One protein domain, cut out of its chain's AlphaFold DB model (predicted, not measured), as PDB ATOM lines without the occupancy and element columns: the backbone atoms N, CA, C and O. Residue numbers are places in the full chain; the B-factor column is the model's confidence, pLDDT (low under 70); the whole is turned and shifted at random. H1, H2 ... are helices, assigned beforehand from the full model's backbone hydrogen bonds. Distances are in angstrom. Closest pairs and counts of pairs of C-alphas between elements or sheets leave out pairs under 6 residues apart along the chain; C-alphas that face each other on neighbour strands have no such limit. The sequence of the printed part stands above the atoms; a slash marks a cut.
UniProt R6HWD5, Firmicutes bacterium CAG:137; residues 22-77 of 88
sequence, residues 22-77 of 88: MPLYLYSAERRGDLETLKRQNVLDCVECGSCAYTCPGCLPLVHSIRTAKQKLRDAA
ATOM      1  N   MET A  22     211.371 248.877 271.670       78.62
ATOM      2  CA  MET A  22     212.026 248.441 272.901       78.62
ATOM      3  C   MET A  22     212.184 246.907 272.916       78.62
ATOM      4  O   MET A  22     211.395 246.205 273.555       78.62
ATOM      5  N   PRO A  23     213.203 246.342 272.233       77.44
ATOM      6  CA  PRO A  23     213.340 244.895 272.040       77.44
ATOM      7  C   PRO A  23     213.547 244.132 273.349       77.44
ATOM      8  O   PRO A  23     213.132 242.983 273.463       77.44
ATOM      9  N   LEU A  24     214.119 244.779 274.367       76.50
ATOM     10  CA  LEU A  24     214.211 244.222 275.717       76.50
ATOM     11  C   LEU A  24     212.840 243.957 276.339       76.50
ATOM     12  O   LEU A  24     212.628 242.911 276.947       76.50
ATOM     13  N   TYR A  25     211.910 244.895 276.166       79.19
ATOM     14  CA  TYR A  25     210.561 244.761 276.700       79.19
ATOM     15  C   TYR A  25     209.806 243.652 275.972       79.19
ATOM     16  O   TYR A  25     209.145 242.840 276.612       79.19
ATOM     17  N   LEU A  26     209.992 243.557 274.650       79.62
ATOM     18  CA  LEU A  26     209.439 242.485 273.823       79.62
ATOM     19  C   LEU A  26     209.967 241.108 274.247       79.62
ATOM     20  O   LEU A  26     209.184 240.183 274.432       79.62
ATOM     21  N   TYR A  27     211.276 240.990 274.475       80.56
ATOM     22  CA  TYR A  27     211.905 239.759 274.953       80.56
ATOM     23  C   TYR A  27     211.351 239.307 276.309       80.56
ATOM     24  O   TYR A  27     211.013 238.139 276.500       80.56
ATOM     25  N   SER A  28     211.224 240.232 277.264       80.50
ATOM     26  CA  SER A  28     210.659 239.908 278.576       80.50
ATOM     27  C   SER A  28     209.159 239.614 278.523       80.50
ATOM     28  O   SER A  28     208.701 238.742 279.254       80.50
ATOM     29  N   ALA A  29     208.395 240.316 277.682       80.69
ATOM     30  CA  ALA A  29     206.962 240.079 277.510       80.69
ATOM     31  C   ALA A  29     206.689 238.723 276.846       80.69
ATOM     32  O   ALA A  29     205.815 237.991 277.295       80.69
ATOM     33  N   GLU A  30     207.486 238.333 275.848       78.38
ATOM     34  CA  GLU A  30     207.387 237.017 275.209       78.38
ATOM     35  C   GLU A  30     207.670 235.882 276.198       78.38
ATOM     36  O   GLU A  30     206.894 234.928 276.260       78.38
ATOM     37  N   ARG A  31     208.702 236.033 277.044       78.50
ATOM     38  CA  ARG A  31     208.995 235.090 278.138       78.50
ATOM     39  C   ARG A  31     207.892 235.011 279.193       78.50
ATOM     40  O   ARG A  31     207.730 233.957 279.799       78.50
ATOM     41  N   ARG A  32     207.178 236.110 279.443       80.25
ATOM     42  CA  ARG A  32     206.030 236.142 280.364       80.25
ATOM     43  C   ARG A  32     204.725 235.664 279.722       80.25
ATOM     44  O   ARG A  32     203.780 235.370 280.440       80.25
ATOM     45  N   GLY A  33     204.673 235.556 278.393       75.00
ATOM     46  CA  GLY A  33     203.436 235.274 277.662       75.00
ATOM     47  C   GLY A  33     202.493 236.480 277.558       75.00
ATOM     48  O   GLY A  33     201.336 236.318 277.187       75.00
ATOM     49  N   ASP A  34     202.977 237.691 277.842       79.19
ATOM     50  CA  ASP A  34     202.195 238.930 277.830       79.19
ATOM     51  C   ASP A  34     201.985 239.456 276.401       79.19
ATOM     52  O   ASP A  34     202.671 240.372 275.924       79.19
ATOM     53  N   LEU A  35     201.003 238.888 275.699       77.50
ATOM     54  CA  LEU A  35     200.650 239.291 274.334       77.50
ATOM     55  C   LEU A  35     200.109 240.727 274.268       77.50
ATOM     56  O   LEU A  35     200.394 241.450 273.313       77.50
ATOM     57  N   GLU A  36     199.401 241.188 275.300       75.50
ATOM     58  CA  GLU A  36     198.905 242.570 275.372       75.50
ATOM     59  C   GLU A  36     200.050 243.588 275.332       75.50
ATOM     60  O   GLU A  36     200.006 244.573 274.588       75.50
ATOM     61  N   THR A  37     201.118 243.316 276.081       75.00
ATOM     62  CA  THR A  37     202.319 244.153 276.127       75.00
ATOM     63  C   THR A  37     203.076 244.140 274.799       75.00
ATOM     64  O   THR A  37     203.548 245.181 274.339       75.00
ATOM     65  N   LEU A  38     203.164 242.980 274.146       75.75
ATOM     66  CA  LEU A  38     203.785 242.842 272.825       75.75
ATOM     67  C   LEU A  38     203.046 243.668 271.759       75.75
ATOM     68  O   LEU A  38     203.676 244.331 270.932       75.75
ATOM     69  N   LYS A  39     201.711 243.676 271.808       75.50
ATOM     70  CA  LYS A  39     200.869 244.453 270.890       75.50
ATOM     71  C   LYS A  39     200.977 245.957 271.146       75.50
ATOM     72  O   LYS A  39     201.101 246.724 270.197       75.50
ATOM     73  N   ARG A  40     200.996 246.358 272.424       75.00
ATOM     74  CA  ARG A  40     201.242 247.739 272.893       75.00
ATOM     75  C   ARG A  40     202.549 248.324 272.397       75.00
ATOM     76  O   ARG A  40     202.630 249.515 272.142       75.00
ATOM     77  N   GLN A  41     203.566 247.481 272.315       72.69
ATOM     78  CA  GLN A  41     204.887 247.851 271.833       72.69
ATOM     79  C   GLN A  41     205.000 247.742 270.309       72.69
ATOM     80  O   GLN A  41     206.113 247.702 269.800       72.69
ATOM     81  N   ASN A  42     203.879 247.637 269.583       74.25
ATOM     82  CA  ASN A  42     203.845 247.539 268.126       74.25
ATOM     83  C   ASN A  42     204.834 246.497 267.574       74.25
ATOM     84  O   ASN A  42     205.472 246.722 266.554       74.25
ATOM     85  N   VAL A  43     204.957 245.316 268.196       79.00
ATOM     86  CA  VAL A  43     205.908 244.280 267.728       79.00
ATOM     87  C   VAL A  43     205.689 243.855 266.269       79.00
ATOM     88  O   VAL A  43     206.602 243.364 265.614       79.00
ATOM     89  N   LEU A  44     204.479 244.077 265.745       76.25
ATOM     90  CA  LEU A  44     204.114 243.852 264.346       76.25
ATOM     91  C   LEU A  44     204.824 244.806 263.374       76.25
ATOM     92  O   LEU A  44     205.048 244.420 262.230       76.25
ATOM     93  N   ASP A  45     205.191 245.998 263.841       78.69
ATOM     94  CA  ASP A  45     205.944 247.020 263.107       78.69
ATOM     95  C   ASP A  45     207.433 246.653 262.976       78.69
ATOM     96  O   ASP A  45     208.152 247.136 262.103       78.69
ATOM     97  N   CYS A  46     207.910 245.715 263.804       80.44
ATOM     98  CA  CYS A  46     209.249 245.182 263.647       80.44
ATOM     99  C   CYS A  46     209.365 244.389 262.335       80.44
ATOM    100  O   CYS A  46     208.730 243.345 262.139       80.44
ATOM    101  N   VAL A  47     210.254 244.871 261.467       81.94
ATOM    102  CA  VAL A  47     210.617 244.254 260.180       81.94
ATOM    103  C   VAL A  47     211.686 243.164 260.309       81.94
ATOM    104  O   VAL A  47     212.223 242.709 259.308       81.94
ATOM    105  N   GLU A  48     212.027 242.755 261.537       79.94
ATOM    106  CA  GLU A  48     212.991 241.675 261.796       79.94
ATOM    107  C   GLU A  48     214.378 241.947 261.168       79.94
ATOM    108  O   GLU A  48     215.100 241.026 260.802       79.94
ATOM    109  N   CYS A  49     214.791 243.223 261.103       82.62
ATOM    110  CA  CYS A  49     216.025 243.674 260.438       82.62
ATOM    111  C   CYS A  49     217.336 243.134 261.034       82.62
ATOM    112  O   CYS A  49     218.404 243.358 260.475       82.62
ATOM    113  N   GLY A  50     217.304 242.483 262.196       78.38
ATOM    114  CA  GLY A  50     218.504 241.906 262.801       78.38
ATOM    115  C   GLY A  50     219.417 242.890 263.537       78.38
ATOM    116  O   GLY A  50     220.219 242.453 264.360       78.38
ATOM    117  N   SER A  51     219.271 244.204 263.328       81.50
ATOM    118  CA  SER A  51     220.204 245.218 263.847       81.50
ATOM    119  C   SER A  51     220.338 245.198 265.374       81.50
ATOM    120  O   SER A  51     221.432 245.361 265.908       81.50
ATOM    121  N   CYS A  52     219.239 244.940 266.090       82.06
ATOM    122  CA  CYS A  52     219.224 244.886 267.552       82.06
ATOM    123  C   CYS A  52     219.953 243.661 268.128       82.06
ATOM    124  O   CYS A  52     220.577 243.782 269.179       82.06
ATOM    125  N   ALA A  53     219.892 242.507 267.455       80.38
ATOM    126  CA  ALA A  53     220.618 241.300 267.855       80.38
ATOM    127  C   ALA A  53     222.094 241.389 267.455       80.38
ATOM    128  O   ALA A  53     222.958 241.006 268.236       80.38
ATOM    129  N   TYR A  54     222.375 241.969 266.287       81.75
ATOM    130  CA  TYR A  54     223.733 242.157 265.786       81.75
ATOM    131  C   TYR A  54     224.552 243.118 266.656       81.75
ATOM    132  O   TYR A  54     225.695 242.830 266.993       81.75
ATOM    133  N   THR A  55     223.963 244.237 267.091       81.94
ATOM    134  CA  THR A  55     224.667 245.185 267.971       81.94
ATOM    135  C   THR A  55     224.753 244.721 269.427       81.94
ATOM    136  O   THR A  55     225.364 245.416 270.242       81.94
ATOM    137  N   CYS A  56     224.071 243.634 269.801       80.50
ATOM    138  CA  CYS A  56     223.967 243.229 271.193       80.50
ATOM    139  C   CYS A  56     225.274 242.559 271.645       80.50
ATOM    140  O   CYS A  56     225.555 241.447 271.206       80.50
ATOM    141  N   PRO A  57     226.036 243.148 272.588       74.69
ATOM    142  CA  PRO A  57     227.275 242.539 273.083       74.69
ATOM    143  C   PRO A  57     227.026 241.249 273.881       74.69
ATOM    144  O   PRO A  57     227.943 240.468 274.097       74.69
ATOM    145  N   GLY A  58     225.783 241.021 274.323       72.19
ATOM    146  CA  GLY A  58     225.361 239.791 274.993       72.19
ATOM    147  C   GLY A  58     224.830 238.714 274.044       72.19
ATOM    148  O   GLY A  58     224.338 237.708 274.540       72.19
ATOM    149  N   CYS A  59     224.853 238.928 272.720       73.25
ATOM    150  CA  CYS A  59     224.291 238.013 271.717       73.25
ATOM    151  C   CYS A  59     222.879 237.501 272.072       73.25
ATOM    152  O   CYS A  59     222.562 236.325 271.891       73.25
ATOM    153  N   LEU A  60     222.012 238.375 272.606       76.81
ATOM    154  CA  LEU A  60     220.633 237.988 272.901       76.81
ATOM    155  C   LEU A  60     219.878 237.716 271.591       76.81
ATOM    156  O   LEU A  60     219.904 238.564 270.692       76.81
ATOM    157  N   PRO A  61     219.116 236.610 271.500       79.31
ATOM    158  CA  PRO A  61     218.305 236.287 270.329       79.31
ATOM    159  C   PRO A  61     217.012 237.126 270.291       79.31
ATOM    160  O   PRO A  61     215.904 236.596 270.217       79.31
ATOM    161  N   LEU A  62     217.141 238.458 270.337       79.12
ATOM    162  CA  LEU A  62     216.019 239.406 270.350       79.12
ATOM    163  C   LEU A  62     215.115 239.230 269.124       79.12
ATOM    164  O   LEU A  62     213.897 239.211 269.253       79.12
ATOM    165  N   VAL A  63     215.712 239.041 267.945       83.06
ATOM    166  CA  VAL A  63     214.993 238.839 266.676       83.06
ATOM    167  C   VAL A  63     214.154 237.565 266.715       83.06
ATOM    168  O   VAL A  63     213.016 237.566 266.259       83.06
ATOM    169  N   HIS A  64     214.687 236.492 267.307       84.38
ATOM    170  CA  HIS A  64     213.964 235.231 267.432       84.38
ATOM    171  C   HIS A  64     212.743 235.391 268.344       84.38
ATOM    172  O   HIS A  64     211.642 235.037 267.938       84.38
ATOM    173  N   SER A  65     212.896 236.017 269.519       82.75
ATOM    174  CA  SER A  65     211.749 236.302 270.397       82.75
ATOM    175  C   SER A  65     210.731 237.241 269.753       82.75
ATOM    176  O   SER A  65     209.537 237.029 269.925       82.75
ATOM    177  N   ILE A  66     211.156 238.244 268.979       82.44
ATOM    178  CA  ILE A  66     210.234 239.122 268.238       82.44
ATOM    179  C   ILE A  66     209.425 238.317 267.216       82.44
ATOM    180  O   ILE A  66     208.206 238.465 267.148       82.44
ATOM    181  N   ARG A  67     210.078 237.431 266.459       85.44
ATOM    182  CA  ARG A  67     209.411 236.556 265.489       85.44
ATOM    183  C   ARG A  67     208.408 235.620 266.166       85.44
ATOM    184  O   ARG A  67     207.264 235.524 265.720       85.44
ATOM    185  N   THR A  68     208.803 234.998 267.276       85.12
ATOM    186  CA  THR A  68     207.924 234.150 268.094       85.12
ATOM    187  C   THR A  68     206.749 234.948 268.660       85.12
ATOM    188  O   THR A  68     205.607 234.508 268.571       85.12
ATOM    189  N   ALA A  69     206.987 236.153 269.178       83.31
ATOM    190  CA  ALA A  69     205.937 237.036 269.676       83.31
ATOM    191  C   ALA A  69     204.945 237.444 268.579       83.31
ATOM    192  O   ALA A  69     203.739 237.474 268.815       83.31
ATOM    193  N   LYS A  70     205.438 237.719 267.367       81.62
ATOM    194  CA  LYS A  70     204.621 238.046 266.193       81.62
ATOM    195  C   LYS A  70     203.743 236.866 265.775       81.62
ATOM    196  O   LYS A  70     202.575 237.070 265.454       81.62
ATOM    197  N   GLN A  71     204.275 235.642 265.822       83.69
ATOM    198  CA  GLN A  71     203.492 234.420 265.604       83.69
ATOM    199  C   GLN A  71     202.436 234.220 266.694       83.69
ATOM    200  O   GLN A  71     201.265 234.069 266.360       83.69
ATOM    201  N   LYS A  72     202.812 234.315 267.975       81.00
ATOM    202  CA  LYS A  72     201.877 234.192 269.106       81.00
ATOM    203  C   LYS A  72     200.748 235.229 269.045       81.00
ATOM    204  O   LYS A  72     199.604 234.913 269.328       81.00
ATOM    205  N   LEU A  73     201.043 236.462 268.629       78.88
ATOM    206  CA  LEU A  73     200.028 237.505 268.439       78.88
ATOM    207  C   LEU A  73     199.088 237.254 267.262       78.88
ATOM    208  O   LEU A  73     197.934 237.675 267.318       78.88
ATOM    209  N   ARG A  74     199.587 236.635 266.187       78.50
ATOM    210  CA  ARG A  74     198.764 236.239 265.038       78.50
ATOM    211  C   ARG A  74     197.834 235.084 265.392       78.50
ATOM    212  O   ARG A  74     196.692 235.095 264.954       78.50
ATOM    213  N   ASP A  75     198.325 234.141 266.187       79.12
ATOM    214  CA  ASP A  75     197.562 232.998 266.687       79.12
ATOM    215  C   ASP A  75     196.474 233.423 267.696       79.12
ATOM    216  O   ASP A  75     195.344 232.954 267.640       79.12
ATOM    217  N   ALA A  76     196.767 234.402 268.560       67.31
ATOM    218  CA  ALA A  76     195.912 234.786 269.689       67.31
ATOM    219  C   ALA A  76     194.890 235.927 269.445       67.31
ATOM    220  O   ALA A  76     194.541 236.650 270.382       67.31
ATOM    221  N   ALA A  77     194.417 236.183 268.225       47.75
ATOM    222  CA  ALA A  77     193.459 237.279 267.989       47.75
ATOM    223  C   ALA A  77     192.120 237.107 268.768       47.75
ATOM    224  O   ALA A  77     191.544 236.026 268.680       47.75
TER     225      ALA A  77
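This is residues 22 to 77 of the 88 residues of a protein of Firmicutes bacterium CAG:137 (UniProt R6HWD5). One long helix, H4, makes much of the length of this elongated domain, and a short helical hairpin, H1 and H2, packs on it, H1 crossing it steeply and H2 lying nearer its last residues. The small helix H3 touches the first residues of H4 at the other end of the domain, and residues 41 to 50 lead from H2 to H3. The printed part has 56 residues with four named helices, in the order H1, H2, H3, H4, and no named strand; the class is all helix. The whole is compact, with a radius of gyration of the C-alphas of 10.5 A, and spans 34 by 21 by 15 A.

H1, residues 23 to 32, and H2, residues 35 to 40, touch and form a helical hairpin. They run opposite ways at a shallow tilt of 24 degrees, and their closest C-alphas, those of Leu 26 and Leu 38, are 5.8 A apart. H3, residues 51 to 54, is apart from H2. H1 and H3 are close but not clearly touching, with the closest C-alphas, those of Pro 23 and Cys 52, 7.4 A apart. H4, residues 62 to 75, is the hub and touches the three other helices. H1 touches H4 at a steep tilt of 54 degrees, running the same way, and their closest C-alphas, those of Glu 30 and Ala 69, are 5.7 A apart. H2 and H4 touch, about perpendicular at 74 degrees, with residues 69 to 73 of H4 alone; the closest C-alphas, those of Leu 35 and Leu 73, are 6.2 A apart. H3 touches H4 with residues 62 to 63 of H4 alone, and the closest C-alphas, those of Ala 53 and Leu 62, are 5.6 A apart. The helix packing is mostly crossed, but only just, with 1 of 3 pairs at a shallow tilt. In H1, H2 and H4 every O i to N i+4 pair is within hydrogen-bond range; H3 is too short for such a pair, and its 1 pair of O i and N i+3 is not within range.

H1 begins at C-alpha 23, at (213.340, 244.895, 272.040), and its 10 residues measure 14.1 A from first to last C-alpha. H2 has 6 residues and measures 8.6 A. H3 has 4 residues, Ser 51 to Tyr 54, with C-alpha 51 at (220.204, 245.218, 263.847). H4, the longest helix with 14 residues, measures 19.9 A and ends at C-alpha 75, at (197.562, 232.998, 266.687).

The two C-alphas farthest apart, those of Pro 57 and Ala 77, are 34.6 A apart. The printed part has no cut. The link from H1 to H2 is tight, those from H2 to H3 and from H3 to H4 are short, and no link is long. The mean pLDDT of the printed part is 78.4, and residues 76 to 77 are under 70.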